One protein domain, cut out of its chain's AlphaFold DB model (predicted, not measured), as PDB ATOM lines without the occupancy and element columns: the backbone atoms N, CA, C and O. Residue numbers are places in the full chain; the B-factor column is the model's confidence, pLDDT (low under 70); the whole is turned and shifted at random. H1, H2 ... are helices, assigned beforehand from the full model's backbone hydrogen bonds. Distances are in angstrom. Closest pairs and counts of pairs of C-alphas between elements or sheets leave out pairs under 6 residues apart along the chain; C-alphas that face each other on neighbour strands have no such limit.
ATOM      1  N   SER A   2     121.382 112.868 107.375       62.38
ATOM      2  CA  SER A   2     121.085 111.851 108.406       62.38
ATOM      3  C   SER A   2     122.295 110.994 108.808       62.38
ATOM      4  O   SER A   2     122.571 110.851 109.996       62.38
ATOM      5  N   ALA A   3     123.079 110.507 107.841       59.81
ATOM      6  CA  ALA A   3     124.303 109.743 108.111       59.81
ATOM      7  C   ALA A   3     125.362 110.562 108.877       59.81
ATOM      8  O   ALA A   3     125.979 110.065 109.812       59.81
ATOM      9  N   LEU A   4     125.493 111.854 108.551       64.50
ATOM     10  CA  LEU A   4     126.419 112.783 109.211       64.50
ATOM     11  C   LEU A   4     126.026 113.100 110.662       64.50
ATOM     12  O   LEU A   4     126.859 113.411 111.512       64.50
ATOM     13  N   ARG A   5     124.722 113.046 110.946       71.75
ATOM     14  CA  ARG A   5     124.175 113.204 112.294       71.75
ATOM     15  C   ARG A   5     124.402 111.940 113.131       71.75
ATOM     16  O   ARG A   5     124.680 112.054 114.320       71.75
ATOM     17  N   SER A   6     124.357 110.764 112.502       76.56
ATOM     18  CA  SER A   6     124.645 109.477 113.143       76.56
ATOM     19  C   SER A   6     126.120 109.329 113.521       76.56
ATOM     20  O   SER A   6     126.425 108.933 114.640       76.56
ATOM     21  N   THR A   7     127.048 109.678 112.627       75.75
ATOM     22  CA  THR A   7     128.493 109.565 112.901       75.75
ATOM     23  C   THR A   7     128.947 110.489 114.031       75.75
ATOM     24  O   THR A   7     129.802 110.114 114.827       75.75
ATOM     25  N   PHE A   8     128.328 111.665 114.157       75.88
ATOM     26  CA  PHE A   8     128.573 112.584 115.268       75.88
ATOM     27  C   PHE A   8     128.149 111.999 116.620       75.88
ATOM     28  O   PHE A   8     128.911 112.066 117.579       75.88
ATOM     29  N   GLN A   9     126.964 111.387 116.694       77.44
ATOM     30  CA  GLN A   9     126.505 110.740 117.925       77.44
ATOM     31  C   GLN A   9     127.417 109.580 118.332       77.44
ATOM     32  O   GLN A   9     127.714 109.429 119.510       77.44
ATOM     33  N   VAL A  10     127.919 108.813 117.359       82.44
ATOM     34  CA  VAL A  10     128.885 107.736 117.612       82.44
ATOM     35  C   VAL A  10     130.209 108.287 118.148       82.44
ATOM     36  O   VAL A  10     130.733 107.751 119.112       82.44
ATOM     37  N   LEU A  11     130.734 109.379 117.583       79.94
ATOM     38  CA  LEU A  11     131.958 110.030 118.072       79.94
ATOM     39  C   LEU A  11     131.824 110.531 119.515       79.94
ATOM     40  O   LEU A  11     132.739 110.348 120.313       79.94
ATOM     41  N   VAL A  12     130.677 111.124 119.850       79.50
ATOM     42  CA  VAL A  12     130.375 111.574 121.216       79.50
ATOM     43  C   VAL A  12     130.251 110.378 122.161       79.50
ATOM     44  O   VAL A  12     130.872 110.380 123.215       79.50
ATOM     45  N   LEU A  13     129.541 109.317 121.764       83.69
ATOM     46  CA  LEU A  13     129.426 108.089 122.558       83.69
ATOM     47  C   LEU A  13     130.782 107.418 122.800       83.69
ATOM     48  O   LEU A  13     131.052 106.954 123.901       83.69
ATOM     49  N   VAL A  14     131.652 107.380 121.792       83.31
ATOM     50  CA  VAL A  14     133.001 106.820 121.934       83.31
ATOM     51  C   VAL A  14     133.849 107.678 122.874       83.31
ATOM     52  O   VAL A  14     134.562 107.124 123.706       83.31
ATOM     53  N   ALA A  15     133.753 109.008 122.792       81.25
ATOM     54  CA  ALA A  15     134.436 109.897 123.728       81.25
ATOM     55  C   ALA A  15     133.955 109.681 125.174       81.25
ATOM     56  O   ALA A  15     134.787 109.539 126.065       81.25
ATOM     57  N   GLU A  16     132.643 109.567 125.393       83.19
ATOM     58  CA  GLU A  16     132.048 109.266 126.704       83.19
ATOM     59  C   GLU A  16     132.533 107.916 127.255       83.19
ATOM     60  O   GLU A  16     132.987 107.839 128.394       83.19
ATOM     61  N   VAL A  17     132.548 106.860 126.432       85.19
ATOM     62  CA  VAL A  17     133.048 105.531 126.832       85.19
ATOM     63  C   VAL A  17     134.530 105.571 127.205       85.19
ATOM     64  O   VAL A  17     134.942 104.920 128.162       85.19
ATOM     65  N   ILE A  18     135.343 106.338 126.476       82.31
ATOM     66  CA  ILE A  18     136.770 106.507 126.780       82.31
ATOM     67  C   ILE A  18     136.951 107.264 128.100       82.31
ATOM     68  O   ILE A  18     137.789 106.869 128.910       82.31
ATOM     69  N   VAL A  19     136.164 108.314 128.346       80.69
ATOM     70  CA  VAL A  19     136.189 109.078 129.601       80.69
ATOM     71  C   VAL A  19     135.797 108.198 130.786       80.69
ATOM     72  O   VAL A  19     136.514 108.173 131.788       80.69
ATOM     73  N   ASP A  20     134.716 107.432 130.663       80.44
ATOM     74  CA  ASP A  20     134.263 106.520 131.712       80.44
ATOM     75  C   ASP A  20     135.257 105.382 131.949       80.44
ATOM     76  O   ASP A  20     135.528 105.029 133.098       80.44
ATOM     77  N   TRP A  21     135.868 104.849 130.889       85.31
ATOM     78  CA  TRP A  21     136.913 103.839 131.015       85.31
ATOM     79  C   TRP A  21     138.157 104.395 131.713       85.31
ATOM     80  O   TRP A  21     138.671 103.752 132.628       85.31
ATOM     81  N   LEU A  22     138.600 105.610 131.363       79.88
ATOM     82  CA  LEU A  22     139.689 106.294 132.067       79.88
ATOM     83  C   LEU A  22     139.333 106.514 133.537       79.88
ATOM     84  O   LEU A  22     140.157 106.230 134.401       79.88
ATOM     85  N   LYS A  23     138.105 106.953 133.835       75.62
ATOM     86  CA  LYS A  23     137.628 107.135 135.211       75.62
ATOM     87  C   LYS A  23     137.704 105.824 135.993       75.62
ATOM     88  O   LYS A  23     138.217 105.789 137.109       75.62
ATOM     89  N   HIS A  24     137.226 104.734 135.401       78.06
ATOM     90  CA  HIS A  24     137.168 103.431 136.052       78.06
ATOM     91  C   HIS A  24     138.553 102.798 136.234       78.06
ATOM     92  O   HIS A  24     138.855 102.245 137.294       78.06
ATOM     93  N   ALA A  25     139.415 102.905 135.223       77.94
ATOM     94  CA  ALA A  25     140.803 102.458 135.274       77.94
ATOM     95  C   ALA A  25     141.606 103.260 136.307       77.94
ATOM     96  O   ALA A  25     142.464 102.712 136.996       77.94
ATOM     97  N   PHE A  26     141.285 104.543 136.462       73.50
ATOM     98  CA  PHE A  26     141.957 105.425 137.399       73.50
ATOM     99  C   PHE A  26     141.562 105.132 138.857       73.50
ATOM    100  O   PHE A  26     142.440 104.933 139.697       73.50
ATOM    101  N   ILE A  27     140.261 104.975 139.136       72.31
ATOM    102  CA  ILE A  27     139.741 104.588 140.464       72.31
ATOM    103  C   ILE A  27     140.293 103.223 140.912       72.31
ATOM    104  O   ILE A  27     140.589 103.027 142.086       72.31
ATOM    105  N   THR A  28     140.452 102.274 139.986       73.56
ATOM    106  CA  THR A  28     140.872 100.900 140.324       73.56
ATOM    107  C   THR A  28     142.383 100.720 140.488       73.56
ATOM    108  O   THR A  28     142.797  99.759 141.133       73.56
ATOM    109  N   LYS A  29     143.222 101.605 139.932       67.12
ATOM    110  CA  LYS A  29     144.690 101.436 139.933       67.12
ATOM    111  C   LYS A  29     145.458 102.421 140.807       67.12
ATOM    112  O   LYS A  29     146.613 102.140 141.110       67.12
ATOM    113  N   PHE A  30     144.854 103.536 141.221       67.06
ATOM    114  CA  PHE A  30     145.598 104.654 141.815       67.06
ATOM    115  C   PHE A  30     145.095 105.122 143.187       67.06
ATOM    116  O   PHE A  30     145.267 106.284 143.551       67.06
ATOM    117  N   ASN A  31     144.550 104.204 143.988       65.31
ATOM    118  CA  ASN A  31     144.092 104.478 145.358       65.31
ATOM    119  C   ASN A  31     145.227 104.843 146.355       65.31
ATOM    120  O   ASN A  31     144.951 105.114 147.517       65.31
ATOM    121  N   GLU A  32     146.491 104.875 145.918       67.38
ATOM    122  CA  GLU A  32     147.672 105.161 146.755       67.38
ATOM    123  C   GLU A  32     148.599 106.256 146.179       67.38
ATOM    124  O   GLU A  32     149.747 106.391 146.598       67.38
ATOM    125  N   ILE A  33     148.138 107.053 145.206       69.19
ATOM    126  CA  ILE A  33     149.003 108.029 144.523       69.19
ATOM    127  C   ILE A  33     148.973 109.433 145.164       69.19
ATOM    128  O   ILE A  33     147.894 109.942 145.468       69.19
ATOM    129  N   PRO A  34     150.139 110.106 145.298       73.69
ATOM    130  CA  PRO A  34     150.249 111.470 145.823       73.69
ATOM    131  C   PRO A  34     149.540 112.528 144.957       73.69
ATOM    132  O   PRO A  34     149.507 112.442 143.727       73.69
ATOM    133  N   ALA A  35     149.030 113.577 145.614       73.31
ATOM    134  CA  ALA A  35     148.215 114.649 145.022       73.31
ATOM    135  C   ALA A  35     148.855 115.365 143.811       73.31
ATOM    136  O   ALA A  35     148.146 115.789 142.899       73.31
ATOM    137  N   GLU A  36     150.186 115.430 143.756       77.38
ATOM    138  CA  GLU A  36     150.960 116.007 142.641       77.38
ATOM    139  C   GLU A  36     150.653 115.320 141.294       77.38
ATOM    140  O   GLU A  36     150.496 115.959 140.252       77.38
ATOM    141  N   VAL A  37     150.502 113.992 141.304       79.50
ATOM    142  CA  VAL A  37     150.271 113.197 140.088       79.50
ATOM    143  C   VAL A  37     148.820 113.328 139.613       79.50
ATOM    144  O   VAL A  37     148.557 113.322 138.408       79.50
ATOM    145  N   TYR A  38     147.875 113.526 140.539       77.50
ATOM    146  CA  TYR A  38     146.476 113.826 140.215       77.50
ATOM    147  C   TYR A  38     146.355 115.109 139.399       77.50
ATOM    148  O   TYR A  38     145.637 115.146 138.402       77.50
ATOM    149  N   GLN A  39     147.088 116.151 139.788       77.94
ATOM    150  CA  GLN A  39     147.055 117.437 139.103       77.94
ATOM    151  C   GLN A  39     147.532 117.315 137.651       77.94
ATOM    152  O   GLN A  39     146.870 117.834 136.752       77.94
ATOM    153  N   GLY A  40     148.612 116.565 137.412       82.19
ATOM    154  CA  GLY A  40     149.124 116.292 136.066       82.19
ATOM    155  C   GLY A  40     148.153 115.484 135.201       82.19
ATOM    156  O   GLY A  40     147.912 115.832 134.046       82.19
ATOM    157  N   LEU A  41     147.537 114.440 135.760       77.56
ATOM    158  CA  LEU A  41     146.581 113.600 135.032       77.56
ATOM    159  C   LEU A  41     145.284 114.336 134.708       77.56
ATOM    160  O   LEU A  41     144.790 114.228 133.589       77.56
ATOM    161  N   VAL A  42     144.769 115.137 135.641       80.12
ATOM    162  CA  VAL A  42     143.615 116.010 135.396       80.12
ATOM    163  C   VAL A  42     143.945 117.035 134.312       80.12
ATOM    164  O   VAL A  42     143.131 117.259 133.421       80.12
ATOM    165  N   TRP A  43     145.149 117.611 134.316       83.81
ATOM    166  CA  TRP A  43     145.585 118.536 133.267       83.81
ATOM    167  C   TRP A  43     145.656 117.879 131.888       83.81
ATOM    168  O   TRP A  43     145.146 118.432 130.916       83.81
ATOM    169  N   ILE A  44     146.251 116.688 131.796       82.75
ATOM    170  CA  ILE A  44     146.345 115.926 130.545       82.75
ATOM    171  C   ILE A  44     144.950 115.495 130.073       82.75
ATOM    172  O   ILE A  44     144.651 115.581 128.882       82.75
ATOM    173  N   PHE A  45     144.066 115.100 130.989       81.62
ATOM    174  CA  PHE A  45     142.672 114.775 130.689       81.62
ATOM    175  C   PHE A  45     141.901 115.991 130.147       81.62
ATOM    176  O   PHE A  45     141.257 115.917 129.105       81.62
ATOM    177  N   LEU A  46     142.028 117.154 130.786       80.19
ATOM    178  CA  LEU A  46     141.408 118.394 130.311       80.19
ATOM    179  C   LEU A  46     141.992 118.853 128.969       80.19
ATOM    180  O   LEU A  46     141.254 119.314 128.096       80.19
ATOM    181  N   LEU A  47     143.303 118.702 128.774       83.75
ATOM    182  CA  LEU A  47     143.981 119.024 127.522       83.75
ATOM    183  C   LEU A  47     143.502 118.117 126.383       83.75
ATOM    184  O   LEU A  47     143.154 118.610 125.313       83.75
ATOM    185  N   THR A  48     143.427 116.810 126.622       83.31
ATOM    186  CA  THR A  48     142.923 115.837 125.641       83.31
ATOM    187  C   THR A  48     141.463 116.102 125.295       83.31
ATOM    188  O   THR A  48     141.134 116.178 124.112       83.31
ATOM    189  N   MET A  49     140.603 116.376 126.278       79.12
ATOM    190  CA  MET A  49     139.196 116.716 126.037       79.12
ATOM    191  C   MET A  49     139.040 118.021 125.228       79.12
ATOM    192  O   MET A  49     138.228 118.111 124.305       79.12
ATOM    193  N   LYS A  50     139.870 119.032 125.516       81.06
ATOM    194  CA  LYS A  50     139.889 120.327 124.814       81.06
ATOM    195  C   LYS A  50     140.405 120.205 123.376       81.06
ATOM    196  O   LYS A  50     139.857 120.847 122.480       81.06
ATOM    197  N   ILE A  51     141.402 119.351 123.142       86.31
ATOM    198  CA  ILE A  51     141.921 119.042 121.804       86.31
ATOM    199  C   ILE A  51     140.891 118.246 120.993       86.31
ATOM    200  O   ILE A  51     140.642 118.590 119.839       86.31
ATOM    201  N   LEU A  52     140.241 117.241 121.585       80.56
ATOM    202  CA  LEU A  52     139.212 116.437 120.914       80.56
ATOM    203  C   LEU A  52     138.026 117.299 120.458       80.56
ATOM    204  O   LEU A  52     137.617 117.207 119.301       80.56
ATOM    205  N   ASN A  53     137.544 118.211 121.307       78.44
ATOM    206  CA  ASN A  53     136.518 119.182 120.913       78.44
ATOM    207  C   ASN A  53     136.978 120.085 119.761       78.44
ATOM    208  O   ASN A  53     136.217 120.322 118.823       78.44
ATOM    209  N   GLY A  54     138.228 120.557 119.794       85.19
ATOM    210  CA  GLY A  54     138.807 121.346 118.706       85.19
ATOM    211  C   GLY A  54     138.854 120.579 117.384       85.19
ATOM    212  O   GLY A  54     138.416 121.099 116.363       85.19
ATOM    213  N   ILE A  55     139.314 119.326 117.400       83.75
ATOM    214  CA  ILE A  55     139.400 118.467 116.209       83.75
ATOM    215  C   ILE A  55     138.009 118.178 115.634       83.75
ATOM    216  O   ILE A  55     137.831 118.227 114.419       83.75
ATOM    217  N   VAL A  56     137.004 117.932 116.480       80.44
ATOM    218  CA  VAL A  56     135.617 117.701 116.038       80.44
ATOM    219  C   VAL A  56     135.020 118.957 115.392       80.44
ATOM    220  O   VAL A  56     134.374 118.870 114.344       80.44
ATOM    221  N   VAL A  57     135.271 120.136 115.969       80.44
ATOM    222  CA  VAL A  57     134.825 121.427 115.416       80.44
ATOM    223  C   VAL A  57     135.547 121.747 114.100       80.44
ATOM    224  O   VAL A  57     134.898 122.128 113.124       80.44
ATOM    225  N   LEU A  58     136.865 121.524 114.028       76.00
ATOM    226  CA  LEU A  58     137.650 121.694 112.800       76.00
ATOM    227  C   LEU A  58     137.227 120.706 111.710       76.00
ATOM    228  O   LEU A  58     137.153 121.086 110.543       76.00
ATOM    229  N   GLY A  59     136.903 119.465 112.073       81.88
ATOM    230  CA  GLY A  59     136.405 118.454 111.142       81.88
ATOM    231  C   GLY A  59     135.127 118.910 110.436       81.88
ATOM    232  O   GLY A  59     135.034 118.828 109.214       81.88
ATOM    233  N   LYS A  60     134.184 119.493 111.185       71.44
ATOM    234  CA  LYS A  60     132.936 120.060 110.645       71.44
ATOM    235  C   LYS A  60     133.165 121.276 109.750       71.44
ATOM    236  O   LYS A  60     132.561 121.366 108.683       71.44
ATOM    237  N   ALA A  61     134.034 122.196 110.164       77.31
ATOM    238  CA  ALA A  61     134.348 123.383 109.370       77.31
ATOM    239  C   ALA A  61     135.038 123.010 108.045       77.31
ATOM    240  O   ALA A  61     134.680 123.531 106.987       77.31
ATOM    241  N   CYS A  62     135.971 122.055 108.083       73.00
ATOM    242  CA  CYS A  62     136.629 121.531 106.889       73.00
ATOM    243  C   CYS A  62     135.667 120.779 105.965       73.00
ATOM    244  O   CYS A  62     135.787 120.911 104.751       73.00
ATOM    245  N   GLU A  63     134.709 120.020 106.500       73.88
ATOM    246  CA  GLU A  63     133.721 119.309 105.683       73.88
ATOM    247  C   GLU A  63     132.786 120.271 104.942       73.88
ATOM    248  O   GLU A  63     132.518 120.079 103.756       73.88
ATOM    249  N   HIS A  64     132.388 121.364 105.602       71.81
ATOM    250  CA  HIS A  64     131.646 122.447 104.960       71.81
ATOM    251  C   HIS A  64     132.487 123.040 103.824       71.81
ATOM    252  O   HIS A  64     132.099 122.950 102.666       71.81
ATOM    253  N   VAL A  65     133.702 123.523 104.105       74.06
ATOM    254  CA  VAL A  65     134.592 124.148 103.102       74.06
ATOM    255  C   VAL A  65     134.925 123.221 101.928       74.06
ATOM    256  O   VAL A  65     135.025 123.681 100.790       74.06
ATOM    257  N   LYS A  66     135.083 121.915 102.169       72.88
ATOM    258  CA  LYS A  66     135.377 120.938 101.115       72.88
ATOM    259  C   LYS A  66     134.199 120.776 100.150       72.88
ATOM    260  O   LYS A  66     134.415 120.744  98.942       72.88
ATOM    261  N   HIS A  67     132.968 120.786 100.664       72.50
ATOM    262  CA  HIS A  67     131.760 120.715  99.842       72.50
ATOM    263  C   HIS A  67     131.548 121.983  98.995       72.50
ATOM    264  O   HIS A  67     131.103 121.893  97.851       72.50
ATOM    265  N   TYR A  68     131.912 123.166  99.509       66.00
ATOM    266  CA  TYR A  68     131.897 124.400  98.704       66.00
ATOM    267  C   TYR A  68     132.964 124.380  97.607       66.00
ATOM    268  O   TYR A  68     132.682 124.781  96.479       66.00
ATOM    269  N   ARG A  69     134.167 123.874  97.905       72.69
ATOM    270  CA  ARG A  69     135.270 123.817  96.935       72.69
ATOM    271  C   ARG A  69     134.963 122.876  95.762       72.69
ATOM    272  O   ARG A  69     135.169 123.256  94.617       72.69
ATOM    273  N   GLU A  70     134.376 121.708  96.025       71.19
ATOM    274  CA  GLU A  70     133.943 120.777  94.966       71.19
ATOM    275  C   GLU A  70     132.822 121.350  94.084       71.19
ATOM    276  O   GLU A  70     132.742 121.052  92.887       71.19
ATOM    277  N   LEU A  71     131.945 122.183  94.653       70.19
ATOM    278  CA  LEU A  71     130.900 122.859  93.886       70.19
ATOM    279  C   LEU A  71     131.492 123.963  92.995       70.19
ATOM    280  O   LEU A  71     131.078 124.112  91.844       70.19
ATOM    281  N   GLN A  72     132.510 124.667  93.494       65.56
ATOM    282  CA  GLN A  72     133.234 125.706  92.767       65.56
ATOM    283  C   GLN A  72     133.994 125.132  91.558       65.56
ATOM    284  O   GLN A  72     133.855 125.640  90.444       65.56
ATOM    285  N   GLU A  73     134.683 124.002  91.725       67.19
ATOM    286  CA  GLU A  73     135.392 123.314  90.634       67.19
ATOM    287  C   GLU A  73     134.439 122.848  89.517       67.19
ATOM    288  O   GLU A  73     134.739 122.996  88.328       67.19
ATOM    289  N   LYS A  74     133.235 122.371  89.867       63.50
ATOM    290  CA  LYS A  74     132.209 122.001  88.876       63.50
ATOM    291  C   LYS A  74     131.711 123.204  88.079       63.50
ATOM    292  O   LYS A  74     131.559 123.089  86.863       63.50
ATOM    293  N   THR A  75     131.488 124.351  88.725       66.94
ATOM    294  CA  THR A  75     131.050 125.572  88.028       66.94
ATOM    295  C   THR A  75     132.125 126.136  87.103       66.94
ATOM    296  O   THR A  75     131.812 126.554  85.989       66.94
ATOM    297  N   GLU A  76     133.399 126.072  87.498       63.12
ATOM    298  CA  GLU A  76     134.503 126.533  86.656       63.12
ATOM    299  C   GLU A  76     134.677 125.655  85.412       63.12
ATOM    300  O   GLU A  76     134.796 126.190  84.307       63.12
ATOM    301  N   CYS A  77     134.589 124.325  85.545       65.25
ATOM    302  CA  CYS A  77     134.606 123.408  84.402       65.25
ATOM    303  C   CYS A  77     133.413 123.616  83.458       65.25
ATOM    304  O   CYS A  77     133.574 123.546  82.237       65.25
ATOM    305  N   GLU A  78     132.221 123.883  83.994       75.38
ATOM    306  CA  GLU A  78     131.011 124.088  83.192       75.38
ATOM    307  C   GLU A  78     131.062 125.421  82.425       75.38
ATOM    308  O   GLU A  78     130.755 125.457  81.230       75.38
ATOM    309  N   ILE A  79     131.564 126.490  83.053       75.62
ATOM    310  CA  ILE A  79     131.835 127.781  82.400       75.62
ATOM    311  C   ILE A  79     132.923 127.635  81.327       75.62
ATOM    312  O   ILE A  79     132.782 128.178  80.227       75.62
ATOM    313  N   PHE A  80     134.004 126.897  81.607       73.25
ATOM    314  CA  PHE A  80     135.064 126.651  80.624       73.25
ATOM    315  C   PHE A  80     134.544 125.864  79.422       73.25
ATOM    316  O   PHE A  80     134.784 126.244  78.277       73.25
ATOM    317  N   ARG A  81     133.763 124.812  79.668       78.56
ATOM    318  CA  ARG A  81     133.127 124.014  78.620       78.56
ATOM    319  C   ARG A  81     132.157 124.849  77.790       78.56
ATOM    320  O   ARG A  81     132.211 124.770  76.566       78.56
ATOM    321  N   LYS A  82     131.309 125.666  78.424       73.31
ATOM    322  CA  LYS A  82     130.405 126.592  77.727       73.31
ATOM    323  C   LYS A  82     131.193 127.542  76.829       73.31
ATOM    324  O   LYS A  82     130.849 127.639  75.658       73.31
ATOM    325  N   ARG A  83     132.305 128.122  77.313       72.38
ATOM    326  CA  ARG A  83     133.227 128.973  76.526       72.38
ATOM    327  C   ARG A  83     133.827 128.265  75.316       72.38
ATOM    328  O   ARG A  83     133.806 128.820  74.222       72.38
ATOM    329  N   VAL A  84     134.299 127.035  75.486       71.94
ATOM    330  CA  VAL A  84     134.865 126.242  74.385       71.94
ATOM    331  C   VAL A  84     133.792 125.867  73.359       71.94
ATOM    332  O   VAL A  84     134.028 125.955  72.154       71.94
ATOM    333  N   LEU A  85     132.590 125.499  73.810       64.62
ATOM    334  CA  LEU A  85     131.482 125.144  72.922       64.62
ATOM    335  C   LEU A  85     130.947 126.358  72.149       64.62
ATOM    336  O   LEU A  85     130.715 126.236  70.949       64.62
ATOM    337  N   MET A  86     130.842 127.534  72.775       59.62
ATOM    338  CA  MET A  86     130.388 128.758  72.097       59.62
ATOM    339  C   MET A  86     131.432 129.387  71.161       59.62
ATOM    340  O   MET A  86     131.079 130.199  70.306       59.62
ATOM    341  N   MET A  87     132.699 128.969  71.246       52.78
ATOM    342  CA  MET A  87     133.708 129.239  70.213       52.78
ATOM    343  C   MET A  87     133.648 128.248  69.039       52.78
ATOM    344  O   MET A  87     134.082 128.584  67.941       52.78
ATOM    345  N   LYS A  88     133.068 127.055  69.235       53.47
ATOM    346  CA  LYS A  88     132.967 125.998  68.213       53.47
ATOM    347  C   LYS A  88     131.693 126.079  67.355       53.47
ATOM    348  O   LYS A  88     131.622 125.425  66.323       53.47
ATOM    349  N   SER A  89     130.713 126.904  67.734       50.47
ATOM    350  CA  SER A  89     129.445 127.095  67.009       50.47
ATOM    351  C   SER A  89     129.390 128.346  66.113       50.47
ATOM    352  O   SER A  89     128.335 128.661  65.572       50.47
TER     353      SER A  89
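Overview. This is residues 2 to 89 of the 213 residues of an uncharacterized protein of Gongylonema pulchrum (UniProt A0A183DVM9). Two long helices of unequal length make a thin J: H1 is the short leg, the chain turns tightly, and H2 folds back beside H1 and far past it. Residues 61 to 89 stick out as a free arm, which makes much of the length. The printed part has 88 residues, with two named helices, H1 then H2, and no named strand; the class is all helix. It is extended, with a radius of gyration of the C-alphas of 24.1 A and spans of 85 by 27 by 12 A.

Along the chain. H1, residues 2 to 29, begins at C-alpha 2 (121.085, 111.851, 108.406) and is 40.7 A long from first to last C-alpha. H2, residues 35 to 88, is 79.1 A long and ends at C-alpha 88 (132.967, 125.998, 68.213).

Arrangement. H1 and H2 are near each other, with 14 pairs of C-alphas within 10 A but no pair within 8 A. A tight link of 5 residues joins them. In H1 and H2 every O i to N i+4 pair is within hydrogen-bond range.

Size, cuts and confidence. The C-alphas of Glu 32 and Ser 89, the two farthest apart, are 84.7 A apart. The printed part has no cut. Mean pLDDT of the printed part is 74.6; 20 residues are under 70, among them 29 to 33 and 85 to 89.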